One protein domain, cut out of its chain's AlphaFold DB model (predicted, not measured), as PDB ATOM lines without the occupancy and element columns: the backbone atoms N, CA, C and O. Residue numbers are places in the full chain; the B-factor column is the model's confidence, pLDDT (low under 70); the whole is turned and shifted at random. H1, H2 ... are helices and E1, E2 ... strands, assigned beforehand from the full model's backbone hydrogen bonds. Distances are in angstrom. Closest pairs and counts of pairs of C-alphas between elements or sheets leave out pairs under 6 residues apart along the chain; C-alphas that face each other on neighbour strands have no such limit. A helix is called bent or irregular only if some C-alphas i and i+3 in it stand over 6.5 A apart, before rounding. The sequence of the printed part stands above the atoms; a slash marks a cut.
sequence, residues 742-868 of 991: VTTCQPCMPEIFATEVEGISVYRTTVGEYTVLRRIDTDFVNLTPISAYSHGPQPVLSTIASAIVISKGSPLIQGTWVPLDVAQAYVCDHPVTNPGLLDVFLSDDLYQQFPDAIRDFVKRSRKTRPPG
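AT A GLANCE: This is residues 742 to 868 of the 991 residues of an uncharacterized protein of Armillaria gallica (UniProt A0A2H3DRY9). A strongly twisted wall of three strands, E1 to E3, has the short helix H1 packed over its edge strand E3, and a small two-stranded hairpin, E4 and E5, lies beyond, next to H1. The helices H2, H3, H4 and H5 follow one another along one side of the body, and H4 and H5 fold back as a helical hairpin at one end. The printed part has 127 residues with five named helices and five named strands, in the order E1 E2 E3 H1 E4 E5 H2 H3 H4 H5, and its class is mixed, helices and strands. Both sheets are antiparallel, E1 - E2 - E3 and E4 - E5. The whole is compact, with a radius of gyration of the C-alphas of 13.9 A, and rounded, spanning 38 by 31 by 25 A.

HOW THE PARTS SIT: Look first at E1, residues 752 to 757, E2, residues 760 to 767, and E3, residues 770 to 775: they form a meander, each strand the antiparallel neighbour of the one before. In the hairpin of E1 and E2 you find N 755 and O 762 within hydrogen-bond range at 2.9 A; in that of E2 and E3, N 763 and O 774 at 2.8 A. Residues 742 to 743 make a short antiparallel pairing with residues 753 to 754 of E1. H1, residues 784 to 790, is on this sheet at a height of 7.9 A over it, with a local plane that rests on only just enough of the sheet's C-alphas, 6. It lies over E3 and runs slantwise to the strands, at 44 degrees to E3 on the local plane; the closest C-alphas of the two, those of Tyr 770 and Pro 785, are 5.7 A apart. Next, E4, residues 804 to 806, and E5, residues 815 to 818, form a hairpin, with N 804 and O 817 at 2.8 A. The closest C-alphas of H1 and E5, those of Thr 784 and Gly 815, are 5.2 A apart. H2, residues 820 to 829, is near H1 but not on the sheet of E1, E2 and E3. H3, residues 839 to 842, only just touches H2, with 3 pairs of C-alphas within 8 A, the closest being Gln 824 and Leu 842 at 6.3 A. H3 only grazes the sheet of E1, E2 and E3, with its residues 840 to 842. H4, residues 844 to 849, is only just on that sheet, with 5 pairs of C-alphas within 10 A, and only grazes it. H5, residues 852 to 861, touches H4, closest at the C-alphas of Tyr 847 and Arg 855, 5.9 A; the two run opposite ways at a tilt of 36 degrees, only just steep. In H1, H2 and H5 each O i to N i+4 pair is within hydrogen-bond range; H4 has 0 of 2, but 2 of 3 O i to N i+3 pairs, and H3 is too short for an i+4 pair.

IN THESE COORDINATES: Find C-alpha 752 at (21.283, 55.281, -3.752), where E1 begins. E2 is 20.5 A long from first to last C-alpha, E3 16.7 A and E1 14.5 A. H2, 14.4 A long, starts at C-alpha 820, (6.072, 49.825, -4.354). H4 is irregular, C-alphas 844 and 847 being 7.4 A apart. H5, 14.0 A long, ends at C-alpha 861, (10.127, 50.965, -19.807).

THE WHOLE: The C-alphas farthest apart, those of Cys 745 and Ser 798, are 38.6 A apart. The printed part has no cut. The link from H1 to E4 is long, residues 791 to 803. The mean pLDDT of the printed part is 95.1, and residue 867 is under 70.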
ATOM      1  N   VAL A 742      25.420  54.253 -11.824       97.19
ATOM      2  CA  VAL A 742      25.033  55.662 -11.948       97.19
ATOM      3  C   VAL A 742      24.506  56.126 -10.599       97.19
ATOM      4  O   VAL A 742      23.512  55.597 -10.110       97.19
ATOM      5  N   THR A 743      25.166  57.105  -9.993       97.56
ATOM      6  CA  THR A 743      24.724  57.742  -8.747       97.56
ATOM      7  C   THR A 743      23.601  58.755  -8.998       97.56
ATOM      8  O   THR A 743      23.337  59.161 -10.136       97.56
ATOM      9  N   THR A 744      22.914  59.163  -7.933       97.44
ATOM     10  CA  THR A 744      21.960  60.278  -7.969       97.44
ATOM     11  C   THR A 744      22.655  61.620  -8.247       97.44
ATOM     12  O   THR A 744      23.823  61.834  -7.924       97.44
ATOM     13  N   CYS A 745      21.920  62.567  -8.832       96.56
ATOM     14  CA  CYS A 745      22.355  63.951  -9.047       96.56
ATOM     15  C   CYS A 745      22.441  64.770  -7.748       96.56
ATOM     16  O   CYS A 745      23.101  65.807  -7.726       96.56
ATOM     17  N   GLN A 746      21.761  64.327  -6.689       96.12
ATOM     18  CA  GLN A 746      21.845  64.881  -5.339       96.12
ATOM     19  C   GLN A 746      22.280  63.760  -4.381       96.12
ATOM     20  O   GLN A 746      21.700  62.673  -4.453       96.12
ATOM     21  N   PRO A 747      23.284  63.970  -3.507       94.75
ATOM     22  CA  PRO A 747      23.691  62.961  -2.534       94.75
ATOM     23  C   PRO A 747      22.522  62.557  -1.634       94.75
ATOM     24  O   PRO A 747      21.872  63.412  -1.038       94.75
ATOM     25  N   CYS A 748      22.266  61.256  -1.544       96.00
ATOM     26  CA  CYS A 748      21.240  60.680  -0.678       96.00
ATOM     27  C   CYS A 748      21.887  60.060   0.566       96.00
ATOM     28  O   CYS A 748      23.034  59.611   0.516       96.00
ATOM     29  N   MET A 749      21.140  60.007   1.668       95.19
ATOM     30  CA  MET A 749      21.476  59.200   2.840       95.19
ATOM     31  C   MET A 749      20.277  58.294   3.156       95.19
ATOM     32  O   MET A 749      19.230  58.833   3.511       95.19
ATOM     33  N   PRO A 750      20.393  56.959   3.015       96.06
ATOM     34  CA  PRO A 750      21.558  56.200   2.539       96.06
ATOM     35  C   PRO A 750      21.903  56.507   1.072       96.06
ATOM     36  O   PRO A 750      21.093  57.066   0.335       96.06
ATOM     37  N   GLU A 751      23.112  56.147   0.629       97.81
ATOM     38  CA  GLU A 751      23.495  56.315  -0.778       97.81
ATOM     39  C   GLU A 751      22.614  55.430  -1.676       97.81
ATOM     40  O   GLU A 751      22.398  54.248  -1.389       97.81
ATOM     41  N   ILE A 752      22.102  55.997  -2.772       98.25
ATOM     42  CA  ILE A 752      21.283  55.281  -3.752       98.25
ATOM     43  C   ILE A 752      21.957  55.376  -5.119       98.25
ATOM     44  O   ILE A 752      22.312  56.459  -5.587       98.25
ATOM     45  N   PHE A 753      22.103  54.237  -5.788       97.88
ATOM     46  CA  PHE A 753      22.665  54.168  -7.132       97.88
ATOM     47  C   PHE A 753      21.876  53.208  -8.020       97.88
ATOM     48  O   PHE A 753      21.374  52.175  -7.582       97.88
ATOM     49  N   ALA A 754      21.762  53.554  -9.296       98.12
ATOM     50  CA  ALA A 754      21.199  52.698 -10.323       98.12
ATOM     51  C   ALA A 754      22.296  51.802 -10.909       98.12
ATOM     52  O   ALA A 754      23.394  52.267 -11.225       98.12
ATOM     53  N   THR A 755      22.005  50.513 -11.058       97.38
ATOM     54  CA  THR A 755      22.949  49.520 -11.582       97.38
ATOM     55  C   THR A 755      22.219  48.346 -12.247       97.38
ATOM     56  O   THR A 755      20.989  48.304 -12.276       97.38
ATOM     57  N   GLU A 756      22.961  47.395 -12.814       95.88
ATOM     58  CA  GLU A 756      22.421  46.196 -13.463       95.88
ATOM     59  C   GLU A 756      22.862  44.941 -12.699       95.88
ATOM     60  O   GLU A 756      24.044  44.598 -12.680       95.88
ATOM     61  N   VAL A 757      21.910  44.232 -12.085       95.00
ATOM     62  CA  VAL A 757      22.166  42.962 -11.387       95.00
ATOM     63  C   VAL A 757      21.528  41.837 -12.200       95.00
ATOM     64  O   VAL A 757      20.328  41.842 -12.453       95.00
ATOM     65  N   GLU A 758      22.352  40.901 -12.679       92.81
ATOM     66  CA  GLU A 758      21.957  39.771 -13.544       92.81
ATOM     67  C   GLU A 758      21.145  40.113 -14.813       92.81
ATOM     68  O   GLU A 758      20.408  39.272 -15.331       92.81
ATOM     69  N   GLY A 759      21.294  41.323 -15.357       92.19
ATOM     70  CA  GLY A 759      20.516  41.781 -16.515       92.19
ATOM     71  C   GLY A 759      19.242  42.553 -16.162       92.19
ATOM     72  O   GLY A 759      18.466  42.880 -17.061       92.19
ATOM     73  N   ILE A 760      19.012  42.854 -14.878       94.00
ATOM     74  CA  ILE A 760      17.896  43.684 -14.413       94.00
ATOM     75  C   ILE A 760      18.422  45.023 -13.902       94.00
ATOM     76  O   ILE A 760      19.237  45.083 -12.981       94.00
ATOM     77  N   SER A 761      17.918  46.106 -14.493       96.44
ATOM     78  CA  SER A 761      18.172  47.477 -14.054       96.44
ATOM     79  C   SER A 761      17.447  47.742 -12.729       96.44
ATOM     80  O   SER A 761      16.212  47.736 -12.679       96.44
ATOM     81  N   VAL A 762      18.206  47.975 -11.659       97.62
ATOM     82  CA  VAL A 762      17.705  48.185 -10.292       97.62
ATOM     83  C   VAL A 762      18.304  49.447  -9.676       97.62
ATOM     84  O   VAL A 762      19.487  49.741  -9.854       97.62
ATOM     85  N   TYR A 763      17.494  50.175  -8.915       98.38
ATOM     86  CA  TYR A 763      17.983  51.043  -7.856       98.38
ATOM     87  C   TYR A 763      18.459  50.155  -6.707       98.38
ATOM     88  O   TYR A 763      17.765  49.216  -6.307       98.38
ATOM     89  N   ARG A 764      19.645  50.449  -6.189       97.88
ATOM     90  CA  ARG A 764      20.268  49.765  -5.062       97.88
ATOM     91  C   ARG A 764      20.593  50.779  -3.977       97.88
ATOM     92  O   ARG A 764      21.111  51.854  -4.269       97.88
ATOM     93  N   THR A 765      20.334  50.397  -2.733       98.12
ATOM     94  CA  THR A 765      20.835  51.089  -1.545       98.12
ATOM     95  C   THR A 765      21.253  50.075  -0.474       98.12
ATOM     96  O   THR A 765      21.064  48.863  -0.639       98.12
ATOM     97  N   THR A 766      21.861  50.553   0.608       97.50
ATOM     98  CA  THR A 766      22.327  49.747   1.742       97.50
ATOM     99  C   THR A 766      21.769  50.302   3.042       97.50
ATOM    100  O   THR A 766      21.930  51.487   3.335       97.50
ATOM    101  N   VAL A 767      21.130  49.434   3.818       96.69
ATOM    102  CA  VAL A 767      20.385  49.764   5.030       96.69
ATOM    103  C   VAL A 767      20.891  48.856   6.149       96.69
ATOM    104  O   VAL A 767      20.634  47.652   6.160       96.69
ATOM    105  N   GLY A 768      21.702  49.422   7.046       95.94
ATOM    106  CA  GLY A 768      22.552  48.619   7.926       95.94
ATOM    107  C   GLY A 768      23.481  47.724   7.101       95.94
ATOM    108  O   GLY A 768      24.172  48.199   6.201       95.94
ATOM    109  N   GLU A 769      23.464  46.422   7.380       96.31
ATOM    110  CA  GLU A 769      24.227  45.411   6.632       96.31
ATOM    111  C   GLU A 769      23.491  44.903   5.375       96.31
ATOM    112  O   GLU A 769      24.083  44.241   4.518       96.31
ATOM    113  N   TYR A 770      22.202  45.225   5.222       97.81
ATOM    114  CA  TYR A 770      21.344  44.673   4.175       97.81
ATOM    115  C   TYR A 770      21.369  45.525   2.898       97.81
ATOM    116  O   TYR A 770      21.288  46.751   2.926       97.81
ATOM    117  N   THR A 771      21.447  44.873   1.735       97.81
ATOM    118  CA  THR A 771      21.252  45.531   0.432       97.81
ATOM    119  C   THR A 771      19.774  45.485   0.053       97.81
ATOM    120  O   THR A 771      19.225  44.397  -0.107       97.81
ATOM    121  N   VAL A 772      19.155  46.646  -0.166       98.19
ATOM    122  CA  VAL A 772      17.773  46.761  -0.661       98.19
ATOM    123  C   VAL A 772      17.798  47.064  -2.164       98.19
ATOM    124  O   VAL A 772      18.602  47.882  -2.622       98.19
ATOM    125  N   LEU A 773      16.929  46.401  -2.936       98.38
ATOM    126  CA  LEU A 773      16.802  46.572  -4.389       98.38
ATOM    127  C   LEU A 773      15.371  46.960  -4.788       98.38
ATOM    128  O   LEU A 773      14.411  46.391  -4.271       98.38
ATOM    129  N   ARG A 774      15.240  47.864  -5.766       98.06
ATOM    130  CA  ARG A 774      13.978  48.281  -6.404       98.06
ATOM    131  C   ARG A 774      14.150  48.286  -7.924       98.06
ATOM    132  O   ARG A 774      15.123  48.840  -8.429       98.06
ATOM    133  N   ARG A 775      13.244  47.669  -8.685       97.31
ATOM    134  CA  ARG A 775      13.331  47.595 -10.158       97.31
ATOM    135  C   ARG A 775      13.066  48.949 -10.813       97.31
ATOM    136  O   ARG A 775      12.082  49.601 -10.503       97.31
ATOM    137  N   ILE A 776      13.895  49.330 -11.787       97.00
ATOM    138  CA  ILE A 776      13.753  50.603 -12.520       97.00
ATOM    139  C   ILE A 776      12.623  50.533 -13.571       97.00
ATOM    140  O   ILE A 776      12.099  51.561 -13.994       97.00
ATOM    141  N   ASP A 777      12.233  49.332 -14.023       95.62
ATOM    142  CA  ASP A 777      11.196  49.162 -15.052       95.62
ATOM    143  C   ASP A 777       9.769  48.972 -14.509       95.62
ATOM    144  O   ASP A 777       8.823  49.334 -15.209       95.62
ATOM    145  N   THR A 778       9.613  48.431 -13.296       95.69
ATOM    146  CA  THR A 778       8.303  48.134 -12.679       95.69
ATOM    147  C   THR A 778       8.151  48.604 -11.230       95.69
ATOM    148  O   THR A 778       7.123  48.321 -10.629       95.69
ATOM    149  N   ASP A 779       9.162  49.251 -10.644       97.25
ATOM    150  CA  ASP A 779       9.176  49.756  -9.258       97.25
ATOM    151  C   ASP A 779       8.993  48.708  -8.140       97.25
ATOM    152  O   ASP A 779       8.987  49.059  -6.965       97.25
ATOM    153  N   PHE A 780       8.964  47.413  -8.477       97.62
ATOM    154  CA  PHE A 780       8.942  46.315  -7.503       97.62
ATOM    155  C   PHE A 780      10.169  46.354  -6.581       97.62
ATOM    156  O   PHE A 780      11.301  46.435  -7.069       97.62
ATOM    157  N   VAL A 781       9.953  46.211  -5.275       98.12
ATOM    158  CA  VAL A 781      10.976  46.247  -4.217       98.12
ATOM    159  C   VAL A 781      11.190  44.846  -3.645       98.12
ATOM    160  O   VAL A 781      10.220  44.131  -3.402       98.12
ATOM    161  N   ASN A 782      12.442  44.441  -3.401       98.00
ATOM    162  CA  ASN A 782      12.733  43.239  -2.614       98.00
ATOM    163  C   ASN A 782      12.496  43.547  -1.127       98.00
ATOM    164  O   ASN A 782      13.260  44.296  -0.516       98.00
ATOM    165  N   LEU A 783      11.431  42.980  -0.560       97.94
ATOM    166  CA  LEU A 783      10.973  43.240   0.804       97.94
ATOM    167  C   LEU A 783      11.757  42.435   1.851       97.94
ATOM    168  O   LEU A 783      11.853  42.859   2.996       97.94
ATOM    169  N   THR A 784      12.365  41.305   1.474       97.62
ATOM    170  CA  THR A 784      13.077  40.421   2.418       97.62
ATOM    171  C   THR A 784      14.267  41.102   3.129       97.62
ATOM    172  O   THR A 784      14.380  40.951   4.347       97.62
ATOM    173  N   PRO A 785      15.117  41.906   2.454       97.69
ATOM    174  CA  PRO A 785      16.112  42.752   3.121       97.69
ATOM    175  C   PRO A 785      15.518  43.799   4.079       97.69
ATOM    176  O   PRO A 785      16.151  44.139   5.074       97.69
ATOM    177  N   ILE A 786      14.313  44.307   3.793       97.62
ATOM    178  CA  ILE A 786      13.637  45.322   4.614       97.62
ATOM    179  C   ILE A 786      13.079  44.682   5.890       97.62
ATOM    180  O   ILE A 786      13.380  45.165   6.978       97.62
ATOM    181  N   SER A 787      12.352  43.563   5.776       97.19
ATOM    182  CA  SER A 787      11.815  42.823   6.929       97.19
ATOM    183  C   SER A 787      12.919  42.331   7.872       97.19
ATOM    184  O   SER A 787      12.756  42.349   9.089       97.19
ATOM    185  N   ALA A 788      14.075  41.939   7.322       96.88
ATOM    186  CA  ALA A 788      15.236  41.549   8.120       96.88
ATOM    187  C   ALA A 788      15.828  42.723   8.926       96.88
ATOM    188  O   ALA A 788      16.264  42.516  10.058       96.88
ATOM    189  N   TYR A 789      15.816  43.945   8.376       97.12
ATOM    190  CA  TYR A 789      16.332  45.140   9.053       97.12
ATOM    191  C   TYR A 789      15.352  45.763  10.056       97.12
ATOM    192  O   TYR A 789      15.783  46.258  11.094       97.12
ATOM    193  N   SER A 790      14.043  45.743   9.778       96.62
ATOM    194  CA  SER A 790      13.027  46.220  10.729       96.62
ATOM    195  C   SER A 790      12.781  45.250  11.890       96.62
ATOM    196  O   SER A 790      12.068  45.597  12.826       96.62
ATOM    197  N   HIS A 791      13.330  44.029  11.815       96.25
ATOM    198  CA  HIS A 791      12.947  42.882  12.648       96.25
ATOM    199  C   HIS A 791      11.434  42.585  12.611       96.25
ATOM    200  O   HIS A 791      10.880  41.997  13.539       96.25
ATOM    201  N   GLY A 792      10.762  42.994  11.528       94.62
ATOM    202  CA  GLY A 792       9.341  42.758  11.318       94.62
ATOM    203  C   GLY A 792       9.027  41.288  11.004       94.62
ATOM    204  O   GLY A 792       9.905  40.533  10.575       94.62
ATOM    205  N   PRO A 793       7.760  40.865  11.171       95.62
ATOM    206  CA  PRO A 793       7.316  39.541  10.761       95.62
ATOM    207  C   PRO A 793       7.546  39.350   9.259       95.62
ATOM    208  O   PRO A 793       7.376  40.276   8.456       95.62
ATOM    209  N   GLN A 794       7.925  38.132   8.869       93.75
ATOM    210  CA  GLN A 794       8.131  37.795   7.464       93.75
ATOM    211  C   GLN A 794       6.812  37.994   6.687       93.75
ATOM    212  O   GLN A 794       5.774  37.496   7.130       93.75
ATOM    213  N   PRO A 795       6.817  38.710   5.545       92.56
ATOM    214  CA  PRO A 795       5.597  39.040   4.812       92.56
ATOM    215  C   PRO A 795       4.839  37.779   4.374       92.56
ATOM    216  O   PRO A 795       5.372  36.935   3.650       92.56
ATOM    217  N   VAL A 796       3.582  37.665   4.810       93.69
ATOM    218  CA  VAL A 796       2.721  36.512   4.525       93.69
ATOM    219  C   VAL A 796       2.274  36.563   3.065       93.69
ATOM    220  O   VAL A 796       1.469  37.393   2.657       93.69
ATOM    221  N   LEU A 797       2.808  35.651   2.256       91.12
ATOM    222  CA  LEU A 797       2.682  35.683   0.795       91.12
ATOM    223  C   LEU A 797       1.238  35.599   0.276       91.12
ATOM    224  O   LEU A 797       0.967  36.060  -0.827       91.12
ATOM    225  N   SER A 798       0.320  35.016   1.051       91.25
ATOM    226  CA  SER A 798      -1.098  34.902   0.694       91.25
ATOM    227  C   SER A 798      -1.901  36.190   0.902       91.25
ATOM    228  O   SER A 798      -2.965  36.313   0.303       91.25
ATOM    229  N   THR A 799      -1.422  37.152   1.702       91.94
ATOM    230  CA  THR A 799      -2.117  38.441   1.898       91.94
ATOM    231  C   THR A 799      -1.686  39.502   0.886       91.94
ATOM    232  O   THR A 799      -2.426  40.450   0.636       91.94
ATOM    233  N   ILE A 800      -0.511  39.344   0.265       93.75
ATOM    234  CA  ILE A 800       0.043  40.322  -0.674       93.75
ATOM    235  C   ILE A 800      -0.296  39.940  -2.117       93.75
ATOM    236  O   ILE A 800       0.385  39.135  -2.761       93.75
ATOM    237  N   ALA A 801      -1.316  40.597  -2.669       89.38
ATOM    238  CA  ALA A 801      -1.609  40.531  -4.094       89.38
ATOM    239  C   ALA A 801      -0.379  40.948  -4.927       89.38
ATOM    240  O   ALA A 801       0.251  41.975  -4.682       89.38
ATOM    241  N   SER A 802      -0.048  40.158  -5.951       91.88
ATOM    242  CA  SER A 802       1.126  40.353  -6.822       91.88
ATOM    243  C   SER A 802       2.511  40.212  -6.157       91.88
ATOM    244  O   SER A 802       3.500  40.606  -6.776       91.88
ATOM    245  N   ALA A 803       2.634  39.619  -4.961       95.88
ATOM    246  CA  ALA A 803       3.943  39.207  -4.440       95.88
ATOM    247  C   ALA A 803       4.596  38.131  -5.328       95.88
ATOM    248  O   ALA A 803       3.945  37.189  -5.781       95.88
ATOM    249  N   ILE A 804       5.906  38.250  -5.558       95.75
ATOM    250  CA  ILE A 804       6.690  37.335  -6.397       95.75
ATOM    251  C   ILE A 804       7.915  36.860  -5.611       95.75
ATOM    252  O   ILE A 804       8.856  37.615  -5.364       95.75
ATOM    253  N   VAL A 805       7.911  35.583  -5.221       96.50
ATOM    254  CA  VAL A 805       9.029  34.945  -4.513       96.50
ATOM    255  C   VAL A 805      10.090  34.484  -5.500       96.50
ATOM    256  O   VAL A 805       9.800  33.770  -6.460       96.50
ATOM    257  N   ILE A 806      11.341  34.846  -5.230       95.62
ATOM    258  CA  ILE A 806      12.487  34.503  -6.068       95.62
ATOM    259  C   ILE A 806      13.447  33.654  -5.239       95.62
ATOM    260  O   ILE A 806      14.261  34.156  -4.472       95.62
ATOM    261  N   SER A 807      13.324  32.335  -5.388       96.06
ATOM    262  CA  SER A 807      14.115  31.324  -4.669       96.06
ATOM    263  C   SER A 807      15.374  30.867  -5.420       96.06
ATOM    264  O   SER A 807      16.079  29.971  -4.961       96.06
ATOM    265  N   LYS A 808      15.656  31.439  -6.602       92.50
ATOM    266  CA  LYS A 808      16.788  31.066  -7.468       92.50
ATOM    267  C   LYS A 808      17.411  32.303  -8.113       92.50
ATOM    268  O   LYS A 808      16.700  33.101  -8.717       92.50
ATOM    269  N   GLY A 809      18.734  32.413  -8.020       91.44
ATOM    270  CA  GLY A 809      19.541  33.531  -8.517       91.44
ATOM    271  C   GLY A 809      20.657  33.889  -7.527       91.44
ATOM    272  O   GLY A 809      20.831  33.189  -6.528       91.44
ATOM    273  N   SER A 810      21.374  34.991  -7.747       93.56
ATOM    274  CA  SER A 810      22.253  35.606  -6.741       93.56
ATOM    275  C   SER A 810      21.496  35.898  -5.436       93.56
ATOM    276  O   SER A 810      20.352  36.356  -5.499       93.56
ATOM    277  N   PRO A 811      22.117  35.731  -4.251       94.75
ATOM    278  CA  PRO A 811      21.483  36.042  -2.966       94.75
ATOM    279  C   PRO A 811      21.050  37.513  -2.821       94.75
ATOM    280  O   PRO A 811      20.186  37.804  -2.008       94.75
ATOM    281  N   LEU A 812      21.583  38.439  -3.633       95.81
ATOM    282  CA  LEU A 812      21.107  39.833  -3.684       95.81
ATOM    283  C   LEU A 812      19.712  39.974  -4.323       95.81
ATOM    284  O   LEU A 812      19.004  40.943  -4.067       95.81
ATOM    285  N   ILE A 813      19.351  39.035  -5.199       96.00
ATOM    286  CA  ILE A 813      18.091  39.003  -5.952       96.00
ATOM    287  C   ILE A 813      17.061  38.083  -5.288       96.00
ATOM    288  O   ILE A 813      15.860  38.275  -5.483       96.00
ATOM    289  N   GLN A 814      17.513  37.095  -4.513       96.44
ATOM    290  CA  GLN A 814      16.623  36.209  -3.772       96.44
ATOM    291  C   GLN A 814      15.778  36.985  -2.747       96.44
ATOM    292  O   GLN A 814      16.217  37.995  -2.193       96.44
ATOM    293  N   GLY A 815      14.559  36.507  -2.504       96.81
ATOM    294  CA  GLY A 815      13.611  37.128  -1.574       96.81
ATOM    295  C   GLY A 815      12.220  37.332  -2.166       96.81
ATOM    296  O   GLY A 815      11.894  36.825  -3.243       96.81
ATOM    297  N   THR A 816      11.386  38.062  -1.431       97.50
ATOM    298  CA  THR A 816      10.003  38.384  -1.808       97.50
ATOM    299  C   THR A 816       9.955  39.764  -2.443       97.50
ATOM    300  O   THR A 816      10.194  40.762  -1.768       97.50
ATOM    301  N   TRP A 817       9.635  39.831  -3.733       97.69
ATOM    302  CA  TRP A 817       9.472  41.090  -4.452       97.69
ATOM    303  C   TRP A 817       8.003  41.506  -4.471       97.69
ATOM    304  O   TRP A 817       7.145  40.716  -4.867       97.69
ATOM    305  N   VAL A 818       7.719  42.744  -4.076       97.44
ATOM    306  CA  VAL A 818       6.360  43.301  -3.976       97.44
ATOM    307  C   VAL A 818       6.245  44.623  -4.750       97.44
ATOM    308  O   VAL A 818       7.274  45.261  -4.992       97.44
ATOM    309  N   PRO A 819       5.031  45.055  -5.136       97.44
ATOM    310  CA  PRO A 819       4.769  46.417  -5.613       97.44
ATOM    311  C   PRO A 819       5.234  47.515  -4.632       97.44
ATOM    312  O   PRO A 819       5.383  47.270  -3.434       97.44
ATOM    313  N   LEU A 820       5.490  48.725  -5.139       97.62
ATOM    314  CA  LEU A 820       6.072  49.825  -4.354       97.62
ATOM    315  C   LEU A 820       5.162  50.279  -3.204       97.62
ATOM    316  O   LEU A 820       5.631  50.460  -2.086       97.62
ATOM    317  N   ASP A 821       3.873  50.408  -3.490       97.62
ATOM    318  CA  ASP A 821       2.781  50.728  -2.570       97.62
ATOM    319  C   ASP A 821       2.689  49.723  -1.411       97.62
ATOM    320  O   ASP A 821       2.580  50.111  -0.248       97.62
ATOM    321  N   VAL A 822       2.861  48.429  -1.694       97.44
ATOM    322  CA  VAL A 822       2.937  47.386  -0.657       97.44
ATOM    323  C   VAL A 822       4.202  47.537   0.196       97.44
ATOM    324  O   VAL A 822       4.150  47.358   1.413       97.44
ATOM    325  N   ALA A 823       5.347  47.868  -0.410       97.88
ATOM    326  CA  ALA A 823       6.588  48.089   0.335       97.88
ATOM    327  C   ALA A 823       6.524  49.348   1.220       97.88
ATOM    328  O   ALA A 823       7.046  49.328   2.335       97.88
ATOM    329  N   GLN A 824       5.862  50.412   0.751       97.69
ATOM    330  CA  GLN A 824       5.552  51.608   1.540       97.69
ATOM    331  C   GLN A 824       4.661  51.243   2.740       97.69
ATOM    332  O   GLN A 824       5.034  51.534   3.876       97.69
ATOM    333  N   ALA A 825       3.542  50.543   2.511       97.00
ATOM    334  CA  ALA A 825       2.622  50.116   3.569       97.00
ATOM    335  C   ALA A 825       3.315  49.242   4.631       97.00
ATOM    336  O   ALA A 825       3.264  49.564   5.814       97.00
ATOM    337  N   TYR A 826       4.072  48.218   4.215       97.38
ATOM    338  CA  TYR A 826       4.799  47.343   5.143       97.38
ATOM    339  C   TYR A 826       5.776  48.106   6.055       97.38
ATOM    340  O   TYR A 826       5.937  47.735   7.216       97.38
ATOM    341  N   VAL A 827       6.427  49.164   5.552       97.06
ATOM    342  CA  VAL A 827       7.350  50.010   6.336       97.06
ATOM    343  C   VAL A 827       6.607  50.998   7.245       97.06
ATOM    344  O   VAL A 827       7.140  51.361   8.293       97.06
ATOM    345  N   CYS A 828       5.378  51.391   6.898       96.38
ATOM    346  CA  CYS A 828       4.505  52.156   7.794       96.38
ATOM    347  C   CYS A 828       4.011  51.289   8.966       96.38
ATOM    348  O   CYS A 828       4.048  51.738  10.110       96.38
ATOM    349  N   ASP A 829       3.614  50.042   8.690       96.75
ATOM    350  CA  ASP A 829       3.155  49.076   9.699       96.75
ATOM    351  C   ASP A 829       4.294  48.603  10.623       96.75
ATOM    352  O   ASP A 829       4.078  48.325  11.804       96.75
ATOM    353  N   HIS A 830       5.522  48.518  10.095       96.25
ATOM    354  CA  HIS A 830       6.711  48.029  10.799       96.25
ATOM    355  C   HIS A 830       7.802  49.114  10.831       96.25
ATOM    356  O   HIS A 830       8.805  49.003  10.111       96.25
ATOM    357  N   PRO A 831       7.615  50.176  11.642       93.38
ATOM    358  CA  PRO A 831       8.480  51.348  11.639       93.38
ATOM    359  C   PRO A 831       9.927  50.984  11.974       93.38
ATOM    360  O   PRO A 831      10.247  50.407  13.012       93.38
ATOM    361  N   VAL A 832      10.815  51.361  11.060       94.38
ATOM    362  CA  VAL A 832      12.252  51.101  11.128       94.38
ATOM    363  C   VAL A 832      12.906  51.972  12.208       94.38
ATOM    364  O   VAL A 832      12.602  53.156  12.319       94.38
ATOM    365  N   THR A 833      13.876  51.415  12.946       94.19
ATOM    366  CA  THR A 833      14.613  52.072  14.053       94.19
ATOM    367  C   THR A 833      15.173  53.461  13.716       94.19
ATOM    368  O   THR A 833      15.342  54.294  14.602       94.19
ATOM    369  N   ASN A 834      15.452  53.713  12.435       93.94
ATOM    370  CA  ASN A 834      15.777  55.024  11.886       93.94
ATOM    371  C   ASN A 834      14.663  55.451  10.902       93.94
ATOM    372  O   ASN A 834      14.743  55.082   9.724       93.94
ATOM    373  N   PRO A 835      13.630  56.200  11.338       91.50
ATOM    374  CA  PRO A 835      12.645  56.782  10.422       91.50
ATOM    375  C   PRO A 835      13.318  57.782   9.466       91.50
ATOM    376  O   PRO A 835      14.352  58.365   9.799       91.50
ATOM    377  N   GLY A 836      12.770  57.969   8.261       93.56
ATOM    378  CA  GLY A 836      13.383  58.792   7.208       93.56
ATOM    379  C   GLY A 836      14.361  58.035   6.296       93.56
ATOM    380  O   GLY A 836      14.626  58.473   5.177       93.56
ATOM    381  N   LEU A 837      14.916  56.901   6.751       96.00
ATOM    382  CA  LEU A 837      16.027  56.215   6.074       96.00
ATOM    383  C   LEU A 837      15.588  55.516   4.771       96.00
ATOM    384  O   LEU A 837      16.339  55.507   3.797       96.00
ATOM    385  N   LEU A 838      14.378  54.952   4.720       97.19
ATOM    386  CA  LEU A 838      13.843  54.311   3.506       97.19
ATOM    387  C   LEU A 838      12.979  55.244   2.650       97.19
ATOM    388  O   LEU A 838      12.773  54.954   1.474       97.19
ATOM    389  N   ASP A 839      12.513  56.361   3.199       97.31
ATOM    390  CA  ASP A 839      11.513  57.258   2.612       97.31
ATOM    391  C   ASP A 839      11.924  57.745   1.212       97.31
ATOM    392  O   ASP A 839      11.147  57.672   0.259       97.31
ATOM    393  N   VAL A 840      13.189  58.147   1.044       97.69
ATOM    394  CA  VAL A 840      13.738  58.575  -0.258       97.69
ATOM    395  C   VAL A 840      13.810  57.411  -1.258       97.69
ATOM    396  O   VAL A 840      13.551  57.594  -2.445       97.69
ATOM    397  N   PHE A 841      14.126  56.201  -0.789       98.06
ATOM    398  CA  PHE A 841      14.237  55.004  -1.628       98.06
ATOM    399  C   PHE A 841      12.869  54.409  -2.013       98.06
ATOM    400  O   PHE A 841      12.740  53.780  -3.068       98.06
ATOM    401  N   LEU A 842      11.843  54.615  -1.185       98.06
ATOM    402  CA  LEU A 842      10.469  54.165  -1.423       98.06
ATOM    403  C   LEU A 842       9.579  55.244  -2.062       98.06
ATOM    404  O   LEU A 842       8.507  54.914  -2.562       98.06
ATOM    405  N   SER A 843      10.031  56.498  -2.139       98.06
ATOM    406  CA  SER A 843       9.337  57.580  -2.850       98.06
ATOM    407  C   SER A 843       9.117  57.264  -4.336       98.06
ATOM    408  O   SER A 843      10.037  56.842  -5.047       98.06
ATOM    409  N   ASP A 844       7.919  57.536  -4.847       97.75
ATOM    410  CA  ASP A 844       7.597  57.481  -6.279       97.75
ATOM    411  C   ASP A 844       8.527  58.343  -7.144       97.75
ATOM    412  O   ASP A 844       8.850  57.964  -8.273       97.75
ATOM    413  N   ASP A 845       9.033  59.446  -6.586       97.44
ATOM    414  CA  ASP A 845       9.894  60.416  -7.261       97.44
ATOM    415  C   ASP A 845      11.393  60.083  -7.211       97.44
ATOM    416  O   ASP A 845      12.203  60.850  -7.740       97.44
ATOM    417  N   LEU A 846      11.792  58.917  -6.684       97.50
ATOM    418  CA  LEU A 846      13.193  58.465  -6.684       97.50
ATOM    419  C   LEU A 846      13.845  58.579  -8.076       97.50
ATOM    420  O   LEU A 846      14.995  58.998  -8.203       97.50
ATOM    421  N   TYR A 847      13.106  58.270  -9.150       97.25
ATOM    422  CA  TYR A 847      13.635  58.382 -10.513       97.25
ATOM    423  C   TYR A 847      14.005  59.824 -10.897       97.25
ATOM    424  O   TYR A 847      14.893  60.010 -11.732       97.25
ATOM    425  N   GLN A 848      13.363  60.845 -10.314       97.38
ATOM    426  CA  GLN A 848      13.649  62.253 -10.607       97.38
ATOM    427  C   GLN A 848      15.057  62.659 -10.160       97.38
ATOM    428  O   GLN A 848      15.668  63.527 -10.788       97.38
ATOM    429  N   GLN A 849      15.590  61.995  -9.132       97.75
ATOM    430  CA  GLN A 849      16.906  62.268  -8.553       97.75
ATOM    431  C   GLN A 849      18.073  61.750  -9.408       97.75
ATOM    432  O   GLN A 849      19.225  62.045  -9.098       97.75
ATOM    433  N   PHE A 850      17.813  61.007 -10.489       98.00
ATOM    434  CA  PHE A 850      18.839  60.488 -11.400       98.00
ATOM    435  C   PHE A 850      19.004  61.339 -12.676       98.00
ATOM    436  O   PHE A 850      18.082  62.063 -13.064       98.00
ATOM    437  N   PRO A 851      20.149  61.224 -13.384       97.88
ATOM    438  CA  PRO A 851      20.369  61.906 -14.660       97.88
ATOM    439  C   PRO A 851      19.312  61.561 -15.716       97.88
ATOM    440  O   PRO A 851      18.772  60.451 -15.738       97.88
ATOM    441  N   ASP A 852      19.071  62.476 -16.662       97.12
ATOM    442  CA  ASP A 852      17.992  62.344 -17.654       97.12
ATOM    443  C   ASP A 852      18.006  61.048 -18.465       97.12
ATOM    444  O   ASP A 852      16.941  60.559 -18.821       97.12
ATOM    445  N   ALA A 853      19.171  60.434 -18.690       94.88
ATOM    446  CA  ALA A 853      19.272  59.125 -19.336       94.88
ATOM    447  C   ALA A 853      18.460  58.027 -18.611       94.88
ATOM    448  O   ALA A 853      17.835  57.193 -19.268       94.88
ATOM    449  N   ILE A 854      18.421  58.052 -17.274       96.75
ATOM    450  CA  ILE A 854      17.626  57.124 -16.455       96.75
ATOM    451  C   ILE A 854      16.169  57.579 -16.392       96.75
ATOM    452  O   ILE A 854      15.273  56.750 -16.555       96.75
ATOM    453  N   ARG A 855      15.911  58.887 -16.255       96.38
ATOM    454  CA  ARG A 855      14.540  59.435 -16.280       96.38
ATOM    455  C   ARG A 855      13.823  59.050 -17.572       96.38
ATOM    456  O   ARG A 855      12.659  58.658 -17.554       96.38
ATOM    457  N   ASP A 856      14.525  59.103 -18.697       95.50
ATOM    458  CA  ASP A 856      14.021  58.668 -19.994       95.50
ATOM    459  C   ASP A 856      13.934  57.150 -20.154       95.50
ATOM    460  O   ASP A 856      13.033  56.681 -20.848       95.50
ATOM    461  N   PHE A 857      14.817  56.375 -19.521       94.19
ATOM    462  CA  PHE A 857      14.692  54.918 -19.483       94.19
ATOM    463  C   PHE A 857      13.403  54.497 -18.759       94.19
ATOM    464  O   PHE A 857      12.605  53.768 -19.346       94.19
ATOM    465  N   VAL A 858      13.120  55.038 -17.566       94.94
ATOM    466  CA  VAL A 858      11.868  54.784 -16.816       94.94
ATOM    467  C   VAL A 858      10.636  55.131 -17.664       94.94
ATOM    468  O   VAL A 858       9.749  54.293 -17.850       94.94
ATOM    469  N   LYS A 859      10.614  56.326 -18.281       94.44
ATOM    470  CA  LYS A 859       9.532  56.779 -19.183       94.44
ATOM    471  C   LYS A 859       9.306  55.868 -20.403       94.44
ATOM    472  O   LYS A 859       8.218  55.916 -20.982       94.44
ATOM    473  N   ARG A 860      10.314  55.104 -20.843       92.38
ATOM    474  CA  ARG A 860      10.227  54.151 -21.971       92.38
ATOM    475  C   ARG A 860       9.799  52.766 -21.485       92.38
ATOM    476  O   ARG A 860       8.880  52.186 -22.062       92.38
ATOM    477  N   SER A 861      10.408  52.273 -20.410       89.25
ATOM    478  CA  SER A 861      10.127  50.965 -19.807       89.25
ATOM    479  C   SER A 861       8.673  50.844 -19.340       89.25
ATOM    480  O   SER A 861       7.967  49.952 -19.813       89.25
ATOM    481  N   ARG A 862       8.168  51.815 -18.556       89.19
ATOM    482  CA  ARG A 862       6.766  51.840 -18.081       89.19
ATOM    483  C   ARG A 862       5.720  51.903 -19.217       89.19
ATOM    484  O   ARG A 862       4.545  51.662 -18.976       89.19
ATOM    485  N   LYS A 863       6.119  52.222 -20.460       88.38
ATOM    486  CA  LYS A 863       5.233  52.279 -21.644       88.38
ATOM    487  C   LYS A 863       5.259  51.034 -22.533       88.38
ATOM    488  O   LYS A 863       4.464  50.961 -23.464       88.38
ATOM    489  N   THR A 864       6.205  50.115 -22.336       80.75
ATOM    490  CA  THR A 864       6.537  49.091 -23.350       80.75
ATOM    491  C   THR A 864       6.539  47.654 -22.836       80.75
ATOM    492  O   THR A 864       6.737  46.735 -23.630       80.75
ATOM    493  N   ARG A 865       6.285  47.429 -21.540       71.44
ATOM    494  CA  ARG A 865       6.224  46.090 -20.937       71.44
ATOM    495  C   ARG A 865       4.910  45.841 -20.187       71.44
ATOM    496  O   ARG A 865       4.512  46.699 -19.404       71.44
ATOM    497  N   PRO A 866       4.282  44.658 -20.341       71.94
ATOM    498  CA  PRO A 866       3.382  44.134 -19.316       71.94
ATOM    499  C   PRO A 866       4.185  43.801 -18.035       71.94
ATOM    500  O   PRO A 866       5.397  43.585 -18.131       71.94
ATOM    501  N   PRO A 867       3.547  43.711 -16.852       66.12
ATOM    502  CA  PRO A 867       4.208  43.675 -15.532       66.12
ATOM    503  C   PRO A 867       4.969  42.373 -15.175       66.12
ATOM    504  O   PRO A 867       5.128  42.033 -14.007       66.12
ATOM    505  N   GLY A 868       5.468  41.622 -16.159       76.00
ATOM    506  CA  GLY A 868       6.215  40.383 -15.935       76.00
ATOM    507  C   GLY A 868       7.640  40.585 -15.393       76.00
ATOM    508  O   GLY A 868       8.287  41.620 -15.601       76.00
TER     509      GLY A 868